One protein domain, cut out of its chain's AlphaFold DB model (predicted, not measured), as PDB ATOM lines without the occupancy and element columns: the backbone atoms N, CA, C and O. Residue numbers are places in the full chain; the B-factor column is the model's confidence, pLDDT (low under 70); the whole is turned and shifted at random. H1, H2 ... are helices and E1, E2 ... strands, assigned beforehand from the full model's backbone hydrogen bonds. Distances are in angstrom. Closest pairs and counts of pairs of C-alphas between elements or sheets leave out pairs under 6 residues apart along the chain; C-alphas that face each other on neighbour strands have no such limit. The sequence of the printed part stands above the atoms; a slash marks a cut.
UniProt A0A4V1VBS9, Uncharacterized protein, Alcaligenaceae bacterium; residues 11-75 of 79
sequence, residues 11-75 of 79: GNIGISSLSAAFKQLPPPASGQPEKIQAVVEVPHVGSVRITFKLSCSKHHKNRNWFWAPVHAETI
ATOM      1  N   GLY A  11     146.467 130.304 117.089       80.81
ATOM      2  CA  GLY A  11     145.459 129.471 117.748       80.81
ATOM      3  C   GLY A  11     144.251 130.257 118.269       80.81
ATOM      4  O   GLY A  11     143.172 129.690 118.407       80.81
ATOM      5  N   ASN A  12     144.413 131.563 118.498       82.06
ATOM      6  CA  ASN A  12     143.364 132.462 118.981       82.06
ATOM      7  C   ASN A  12     142.631 133.185 117.838       82.06
ATOM      8  O   ASN A  12     141.665 133.909 118.081       82.06
ATOM      9  N   ILE A  13     143.069 133.009 116.586       84.50
ATOM     10  CA  ILE A  13     142.430 133.632 115.426       84.50
ATOM     11  C   ILE A  13     141.263 132.758 114.979       84.50
ATOM     12  O   ILE A  13     141.439 131.637 114.501       84.50
ATOM     13  N   GLY A  14     140.051 133.299 115.084       85.69
ATOM     14  CA  GLY A  14     138.856 132.634 114.578       85.69
ATOM     15  C   GLY A  14     138.910 132.397 113.062       85.69
ATOM     16  O   GLY A  14     139.463 133.198 112.303       85.69
ATOM     17  N   ILE A  15     138.258 131.322 112.605       87.25
ATOM     18  CA  ILE A  15     138.194 130.925 111.184       87.25
ATOM     19  C   ILE A  15     137.713 132.081 110.290       87.25
ATOM     20  O   ILE A  15     138.223 132.254 109.184       87.25
ATOM     21  N   SER A  16     136.776 132.908 110.766       89.69
ATOM     22  CA  SER A  16     136.260 134.067 110.026       89.69
ATOM     23  C   SER A  16     137.340 135.112 109.730       89.69
ATOM     24  O   SER A  16     137.465 135.556 108.588       89.69
ATOM     25  N   SER A  17     138.158 135.470 110.724       89.75
ATOM     26  CA  SER A  17     139.259 136.427 110.547       89.75
ATOM     27  C   SER A  17     140.372 135.843 109.681       89.75
ATOM     28  O   SER A  17     140.911 136.532 108.816       89.75
ATOM     29  N   LEU A  18     140.663 134.548 109.839       88.75
ATOM     30  CA  LEU A  18     141.616 133.855 108.977       88.75
ATOM     31  C   LEU A  18     141.132 133.837 107.515       88.75
ATOM     32  O   LEU A  18     141.904 134.123 106.603       88.75
ATOM     33  N   SER A  19     139.843 133.570 107.281       90.44
ATOM     34  CA  SER A  19     139.229 133.626 105.948       90.44
ATOM     35  C   SER A  19     139.299 135.029 105.339       90.44
ATOM     36  O   SER A  19     139.594 135.166 104.151       90.44
ATOM     37  N   ALA A  20     139.087 136.078 106.140       91.31
ATOM     38  CA  ALA A  20     139.265 137.457 105.694       91.31
ATOM     39  C   ALA A  20     140.718 137.739 105.274       91.31
ATOM     40  O   ALA A  20     140.933 138.351 104.230       91.31
ATOM     41  N   ALA A  21     141.703 137.228 106.022       91.38
ATOM     42  CA  ALA A  21     143.118 137.360 105.677       91.38
ATOM     43  C   ALA A  21     143.446 136.643 104.360       91.38
ATOM     44  O   ALA A  21     144.088 137.221 103.489       91.38
ATOM     45  N   PHE A  22     142.936 135.422 104.169       90.00
ATOM     46  CA  PHE A  22     143.108 134.664 102.925       90.00
ATOM     47  C   PHE A  22     142.588 135.404 101.688       90.00
ATOM     48  O   PHE A  22     143.199 135.304 100.628       90.00
ATOM     49  N   LYS A  23     141.490 136.160 101.813       91.56
ATOM     50  CA  LYS A  23     140.918 136.942 100.702       91.56
ATOM     51  C   LYS A  23     141.787 138.126 100.273       91.56
ATOM     52  O   LYS A  23     141.600 138.620  99.167       91.56
ATOM     53  N   GLN A  24     142.709 138.586 101.122       91.94
ATOM     54  CA  GLN A  24     143.662 139.646 100.772       91.94
ATOM     55  C   GLN A  24     144.865 139.115  99.981       91.94
ATOM     56  O   GLN A  24     145.590 139.891  99.363       91.94
ATOM     57  N   LEU A  25     145.101 137.802 100.014       90.31
ATOM     58  CA  LEU A  25     146.229 137.181  99.334       90.31
ATOM     59  C   LEU A  25     145.894 136.960  97.853       90.31
ATOM     60  O   LEU A  25     144.762 136.597  97.520       90.31
ATOM     61  N   PRO A  26     146.874 137.098  96.944       92.00
ATOM     62  CA  PRO A  26     146.690 136.649  95.575       92.00
ATOM     63  C   PRO A  26     146.482 135.124  95.542       92.00
ATOM     64  O   PRO A  26     146.962 134.414  96.435       92.00
ATOM     65  N   PRO A  27     145.831 134.586  94.495       90.88
ATOM     66  CA  PRO A  27     145.738 133.144  94.301       90.88
ATOM     67  C   PRO A  27     147.131 132.489  94.348       90.88
ATOM     68  O   PRO A  27     148.060 133.015  93.732       90.88
ATOM     69  N   PRO A  28     147.300 131.370  95.074       92.12
ATOM     70  CA  PRO A  28     148.595 130.726  95.259       92.12
ATOM     71  C   PRO A  28     149.093 130.112  93.948       92.12
ATOM     72  O   PRO A  28     148.411 129.294  93.328       92.12
ATOM     73  N   ALA A  29     150.303 130.479  93.534       90.94
ATOM     74  CA  ALA A  29     150.919 129.994  92.304       90.94
ATOM     75  C   ALA A  29     152.441 129.872  92.439       90.94
ATOM     76  O   ALA A  29     153.081 130.576  93.219       90.94
ATOM     77  N   SER A  30     153.045 128.995  91.635       86.25
ATOM     78  CA  SER A  30     154.504 128.901  91.535       86.25
ATOM     79  C   SER A  30     155.109 130.216  91.035       86.25
ATOM     80  O   SER A  30     154.606 130.783  90.068       86.25
ATOM     81  N   GLY A  31     156.213 130.658  91.642       86.31
ATOM     82  CA  GLY A  31     156.896 131.913  91.288       86.31
ATOM     83  C   GLY A  31     156.525 133.104  92.177       86.31
ATOM     84  O   GLY A  31     157.108 134.174  92.039       86.31
ATOM     85  N   GLN A  32     155.592 132.917  93.110       91.25
ATOM     86  CA  GLN A  32     155.320 133.866  94.187       91.25
ATOM     87  C   GLN A  32     156.369 133.762  95.308       91.25
ATOM     88  O   GLN A  32     157.060 132.741  95.412       91.25
ATOM     89  N   PRO A  33     156.502 134.801  96.156       90.69
ATOM     90  CA  PRO A  33     157.391 134.746  97.309       90.69
ATOM     91  C   PRO A  33     157.020 133.586  98.237       90.69
ATOM     92  O   PRO A  33     155.848 133.253  98.406       90.69
ATOM     93  N   GLU A  34     158.030 132.991  98.880       91.19
ATOM     94  CA  GLU A  34     157.820 131.880  99.817       91.19
ATOM     95  C   GLU A  34     156.894 132.280 100.971       91.19
ATOM     96  O   GLU A  34     156.162 131.443 101.491       91.19
ATOM     97  N   LYS A  35     156.919 133.554 101.376       93.38
ATOM     98  CA  LYS A  35     156.105 134.080 102.467       93.38
ATOM     99  C   LYS A  35     155.433 135.389 102.075       93.38
ATOM    100  O   LYS A  35     156.026 136.218 101.391       93.38
ATOM    101  N   ILE A  36     154.216 135.571 102.562       94.25
ATOM    102  CA  ILE A  36     153.401 136.778 102.415       94.25
ATOM    103  C   ILE A  36     152.736 137.079 103.752       94.25
ATOM    104  O   ILE A  36     152.444 136.174 104.530       94.25
ATOM    105  N   GLN A  37     152.516 138.357 104.024       93.25
ATOM    106  CA  GLN A  37     151.847 138.815 105.228       93.25
ATOM    107  C   GLN A  37     150.517 139.465 104.863       93.25
ATOM    108  O   GLN A  37     150.433 140.182 103.868       93.25
ATOM    109  N   ALA A  38     149.502 139.232 105.686       92.50
ATOM    110  CA  ALA A  38     148.252 139.978 105.651       92.50
ATOM    111  C   ALA A  38     147.950 140.512 107.047       92.50
ATOM    112  O   ALA A  38     148.245 139.854 108.047       92.50
ATOM    113  N   VAL A  39     147.367 141.704 107.106       92.31
ATOM    114  CA  VAL A  39     146.924 142.307 108.360       92.31
ATOM    115  C   VAL A  39     145.408 142.254 108.392       92.31
ATOM    116  O   VAL A  39     144.734 142.662 107.442       92.31
ATOM    117  N   VAL A  40     144.871 141.717 109.479       91.25
ATOM    118  CA  VAL A  40     143.432 141.644 109.710       91.25
ATOM    119  C   VAL A  40     143.093 142.104 111.108       91.25
ATOM    120  O   VAL A  40     143.856 141.906 112.051       91.25
ATOM    121  N   GLU A  41     141.910 142.684 111.231       88.38
ATOM    122  CA  GLU A  41     141.325 142.977 112.525       88.38
ATOM    123  C   GLU A  41     140.627 141.723 113.057       88.38
ATOM    124  O   GLU A  41     139.806 141.091 112.379       88.38
ATOM    125  N   VAL A  42     140.998 141.326 114.268       86.69
ATOM    126  CA  VAL A  42     140.440 140.165 114.955       86.69
ATOM    127  C   VAL A  42     139.639 140.667 116.158       86.69
ATOM    128  O   VAL A  42     140.213 141.323 117.034       86.69
ATOM    129  N   PRO A  43     138.330 140.358 116.244       82.25
ATOM    130  CA  PRO A  43     137.524 140.719 117.405       82.25
ATOM    131  C   PRO A  43     138.178 140.224 118.700       82.25
ATOM    132  O   PRO A  43     138.598 139.072 118.774       82.25
ATOM    133  N   HIS A  44     138.261 141.091 119.711       78.19
ATOM    134  CA  HIS A  44     138.858 140.815 121.032       78.19
ATOM    135  C   HIS A  44     140.384 140.614 121.079       78.19
ATOM    136  O   HIS A  44     140.924 140.490 122.176       78.19
ATOM    137  N   VAL A  45     141.084 140.619 119.939       82.69
ATOM    138  CA  VAL A  45     142.557 140.507 119.874       82.69
ATOM    139  C   VAL A  45     143.194 141.782 119.307       82.69
ATOM    140  O   VAL A  45     144.288 142.151 119.720       82.69
ATOM    141  N   GLY A  46     142.504 142.484 118.404       86.00
ATOM    142  CA  GLY A  46     142.991 143.709 117.767       86.00
ATOM    143  C   GLY A  46     143.580 143.462 116.378       86.00
ATOM    144  O   GLY A  46     143.213 142.505 115.692       86.00
ATOM    145  N   SER A  47     144.479 144.345 115.939       89.56
ATOM    146  CA  SER A  47     145.166 144.200 114.652       89.56
ATOM    147  C   SER A  47     146.200 143.084 114.726       89.56
ATOM    148  O   SER A  47     147.121 143.130 115.537       89.56
ATOM    149  N   VAL A  48     146.074 142.081 113.861       90.25
ATOM    150  CA  VAL A  48     146.970 140.923 113.822       90.25
ATOM    151  C   VAL A  48     147.603 140.813 112.443       90.25
ATOM    152  O   VAL A  48     146.912 140.809 111.422       90.25
ATOM    153  N   ARG A  49     148.928 140.684 112.408       92.31
ATOM    154  CA  ARG A  49     149.683 140.315 111.212       92.31
ATOM    155  C   ARG A  49     149.812 138.804 111.153       92.31
ATOM    156  O   ARG A  49     150.406 138.189 112.033       92.31
ATOM    157  N   ILE A  50     149.294 138.211 110.088       92.50
ATOM    158  CA  ILE A  50     149.400 136.780 109.820       92.50
ATOM    159  C   ILE A  50     150.415 136.579 108.702       92.50
ATOM    160  O   ILE A  50     150.283 137.148 107.618       92.50
ATOM    161  N   THR A  51     151.420 135.751 108.961       92.75
ATOM    162  CA  THR A  51     152.381 135.297 107.958       92.75
ATOM    163  C   THR A  51     151.911 133.975 107.368       92.75
ATOM    164  O   THR A  51     151.723 132.980 108.076       92.75
ATOM    165  N   PHE A  52     151.782 133.953 106.050       92.75
ATOM    166  CA  PHE A  52     151.468 132.781 105.255       92.75
ATOM    167  C   PHE A  52     152.704 132.317 104.501       92.75
ATOM    168  O   PHE A  52     153.473 133.129 103.990       92.75
ATOM    169  N   LYS A  53     152.871 131.002 104.396       94.00
ATOM    170  CA  LYS A  53     153.893 130.352 103.585       94.00
ATOM    171  C   LYS A  53     153.261 129.726 102.349       94.00
ATOM    172  O   LYS A  53     152.285 128.981 102.469       94.00
ATOM    173  N   LEU A  54     153.837 129.971 101.178       94.62
ATOM    174  CA  LEU A  54     153.481 129.272  99.953       94.62
ATOM    175  C   LEU A  54     153.903 127.812 100.091       94.62
ATOM    176  O   LEU A  54     155.083 127.498 100.249       94.62
ATOM    177  N   SER A  55     152.931 126.916 100.039       92.50
ATOM    178  CA  SER A  55     153.150 125.480 100.137       92.50
ATOM    179  C   SER A  55     152.586 124.782  98.911       92.50
ATOM    180  O   SER A  55     151.630 125.241  98.289       92.50
ATOM    181  N   CYS A  56     153.196 123.659  98.550       92.50
ATOM    182  CA  CYS A  56     152.752 122.823  97.446       92.50
ATOM    183  C   CYS A  56     152.457 121.429  97.983       92.50
ATOM    184  O   CYS A  56     153.351 120.759  98.499       92.50
ATOM    185  N   SER A  57     151.224 120.966  97.805       91.44
ATOM    186  CA  SER A  57     150.891 119.555  97.965       91.44
ATOM    187  C   SER A  57     151.003 118.883  96.605       91.44
ATOM    188  O   SER A  57     150.420 119.345  95.620       91.44
ATOM    189  N   LYS A  58     151.786 117.808  96.527       91.12
ATOM    190  CA  LYS A  58     151.927 116.998  95.317       91.12
ATOM    191  C   LYS A  58     151.227 115.666  95.543       91.12
ATOM    192  O   LYS A  58     151.645 114.893  96.398       91.12
ATOM    193  N   HIS A  59     150.217 115.380  94.732       88.06
ATOM    194  CA  HIS A  59     149.534 114.092  94.725       88.06
ATOM    195  C   HIS A  59     149.582 113.507  93.311       88.06
ATOM    196  O   HIS A  59     148.976 114.039  92.379       88.06
ATOM    197  N   HIS A  60     150.360 112.435  93.136       89.38
ATOM    198  CA  HIS A  60     150.700 111.845  91.837       89.38
ATOM    199  C   HIS A  60     151.176 112.887  90.804       89.38
ATOM    200  O   HIS A  60     152.294 113.403  90.906       89.38
ATOM    201  N   LYS A  61     150.340 113.179  89.798       89.25
ATOM    202  CA  LYS A  61     150.618 114.118  88.702       89.25
ATOM    203  C   LYS A  61     150.152 115.547  89.003       89.25
ATOM    204  O   LYS A  61     150.563 116.464  88.298       89.25
ATOM    205  N   ASN A  62     149.360 115.753  90.056       87.12
ATOM    206  CA  ASN A  62     148.806 117.058  90.397       87.12
ATOM    207  C   ASN A  62     149.689 117.769  91.424       87.12
ATOM    208  O   ASN A  62     150.174 117.164  92.384       87.12
ATOM    209  N   ARG A  63     149.875 119.075  91.225       89.50
ATOM    210  CA  ARG A  63     150.480 119.984  92.201       89.50
ATOM    211  C   ARG A  63     149.444 121.031  92.556       89.50
ATOM    212  O   ARG A  63     148.972 121.733  91.668       89.50
ATOM    213  N   ASN A  64     149.096 121.111  93.832       91.75
ATOM    214  CA  ASN A  64     148.206 122.132  94.351       91.75
ATOM    215  C   ASN A  64     149.011 123.100  95.210       91.75
ATOM    216  O   ASN A  64     149.591 122.697  96.221       91.75
ATOM    217  N   TRP A  65     149.044 124.360  94.796       93.19
ATOM    218  CA  TRP A  65     149.647 125.434  95.568       93.19
ATOM    219  C   TRP A  65     148.610 126.007  96.526       93.19
ATOM    220  O   TRP A  65     147.444 126.162  96.170       93.19
ATOM    221  N   PHE A  66     149.023 126.303  97.750       93.06
ATOM    222  CA  PHE A  66     148.167 126.913  98.758       93.06
ATOM    223  C   PHE A  66     148.986 127.770  99.715       93.06
ATOM    224  O   PHE A  66     150.166 127.515  99.958       93.06
ATOM    225  N   TRP A  67     148.341 128.786 100.275       93.88
ATOM    226  CA  TRP A  67     148.894 129.561 101.374       93.88
ATOM    227  C   TRP A  67     148.606 128.832 102.687       93.88
ATOM    228  O   TRP A  67     147.462 128.493 102.977       93.88
ATOM    229  N   ALA A  68     149.639 128.563 103.476       91.69
ATOM    230  CA  ALA A  68     149.508 127.973 104.802       91.69
ATOM    231  C   ALA A  68     149.828 129.040 105.856       91.69
ATOM    232  O   ALA A  68     150.922 129.604 105.794       91.69
ATOM    233  N   PRO A  69     148.934 129.351 106.807       90.75
ATOM    234  CA  PRO A  69     149.282 130.237 107.909       90.75
ATOM    235  C   PRO A  69     150.335 129.550 108.784       90.75
ATOM    236  O   PRO A  69     150.144 128.411 109.209       90.75
ATOM    237  N   VAL A  70     151.459 130.224 109.021       90.88
ATOM    238  CA  VAL A  70     152.593 129.663 109.782       90.88
ATOM    239  C   VAL A  70     152.927 130.458 111.035       90.88
ATOM    240  O   VAL A  70     153.528 129.909 111.950       90.88
ATOM    241  N   HIS A  71     152.557 131.737 111.085       89.06
ATOM    242  CA  HIS A  71     152.765 132.575 112.258       89.06
ATOM    243  C   HIS A  71     151.729 133.699 112.316       89.06
ATOM    244  O   HIS A  71     151.314 134.192 111.264       89.06
ATOM    245  N   ALA A  72     151.345 134.135 113.515       89.81
ATOM    246  CA  ALA A  72     150.631 135.392 113.685       89.81
ATOM    247  C   ALA A  72     151.073 136.154 114.931       89.81
ATOM    248  O   ALA A  72     151.307 135.564 115.984       89.81
ATOM    249  N   GLU A  73     151.114 137.473 114.800       90.19
ATOM    250  CA  GLU A  73     151.542 138.415 115.832       90.19
ATOM    251  C   GLU A  73     150.562 139.594 115.905       90.19
ATOM    252  O   GLU A  73     150.064 140.070 114.882       90.19
ATOM    253  N   THR A  74     150.259 140.063 117.114       88.94
ATOM    254  CA  THR A  74     149.503 141.305 117.316       88.94
ATOM    255  C   THR A  74     150.375 142.494 116.943       88.94
ATOM    256  O   THR A  74     151.497 142.615 117.431       88.94
ATOM    257  N   ILE A  75     149.857 143.382 116.101       87.75
ATOM    258  CA  ILE A  75     150.478 144.675 115.834       87.75
ATOM    259  C   ILE A  75     149.898 145.642 116.855       87.75
ATOM    260  O   ILE A  75     148.765 146.102 116.705       87.75
TER     261      ILE A  75
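Overview. This is residues 11 to 75 of the 79 residues of an uncharacterized protein of Alcaligenaceae bacterium (UniProt A0A4V1VBS9). A long, strongly twisted ribbon of three antiparallel strands, E1, E2 and E3, has one short helix, H1, packed on one face, with most of its close C-alpha pairs to E1, and no named helix on the other face. Past the place where E1 pairs, the hairpin of E2 and E3 runs on as just two strands, so that the tight turn near Lys 61 and the tight turn near His 44 lie at opposite ends of a rod-like outline spanning 44 by 20 by 17 A. The 65 printed residues hold one named helix and three named strands, in the order H1, E1, E2, E3 along the printed part. The sheet's order is E1, E2, E3, all antiparallel, and the class is mixed, helices and strands. The whole is only just compact, close to loose, with a radius of gyration of the C-alphas of 12.9 A.

Along the chain. Start at C-alpha 11 and go on to Ile 15, where H1 begins at (138.194, 130.925, 111.184). H1 takes residues 15 to 24 and measures 14.6 A from first to last C-alpha. After H1, with ten residues between, find C-alpha 35 at (156.105, 134.080, 102.467); there E1 begins, residues 35 to 42, 20.9 A from first to last C-alpha. After three more residues comes E2, residues 46 to 59, the longest strand by residues with 14, running 38.1 A from its first C-alpha to its last. With two residues between, E3 follows E2, beginning at Asn 62 and covering residues 62 to 74, 36.2 A from first to last C-alpha; look for its end at C-alpha 74, (149.503, 141.305, 117.316).

Arrangement. Begin with the sheet, whose strands form a meander, each strand the antiparallel neighbour of the one before. E2 is the inner strand; E1 and E3 are the edge strands. E1 and E2 form a hairpin with a tight link, and the angle between their directions is 137 degrees. Their C-alphas face each other from 35 and 53, 4.5 A apart, to 42 and 46, 5.2 A apart; look there for N 38 and O 50 at 2.9 A and N 50 and O 38 at 2.8 A, both within hydrogen-bond range. E2 and E3 form the second hairpin, also with a tight link, at 159 degrees. Near their link the C-alphas of 59 and 62 face each other at 5.3 A, and N 59 and O 62 are within hydrogen-bond range at 2.9 A. Farther along, O 51 is within hydrogen-bond range of both N 70, at 2.9 A, and N 71, at 3.4 A. The sheet's C-alphas lie up to 6.0 A off the best plane through them. H1 is on this sheet, with 43 pairs of C-alphas within 10 A, made by its residues 16 to 24; E1 has 29 of these pairs, E2 has 9 and E3 has 5. The closest C-alphas of H1 and E1 are those of Ala 21 and Ala 38, 5.8 A apart; those of H1 and E2 are Ala 21 and Ile 50, 7.5 A apart. In H1, 5 of 6 O i to N i+4 pairs are within hydrogen-bond range. These two parts, H1 on one face of the sheet, make two layers.

Size, cuts and confidence. The C-alphas of His 44 and Lys 61 are the two farthest apart, at 43.5 A, while those of Gly 11 and Ile 75, the first and last printed, are 16.1 A apart. The printed part has no cut, and it belongs to a full chain of 79 residues. No link is long; the one from H1 to E1 is short but not tight. In the B-factor column of this predicted model the mean pLDDT of the printed part is 89.8, and no printed residue is under 70.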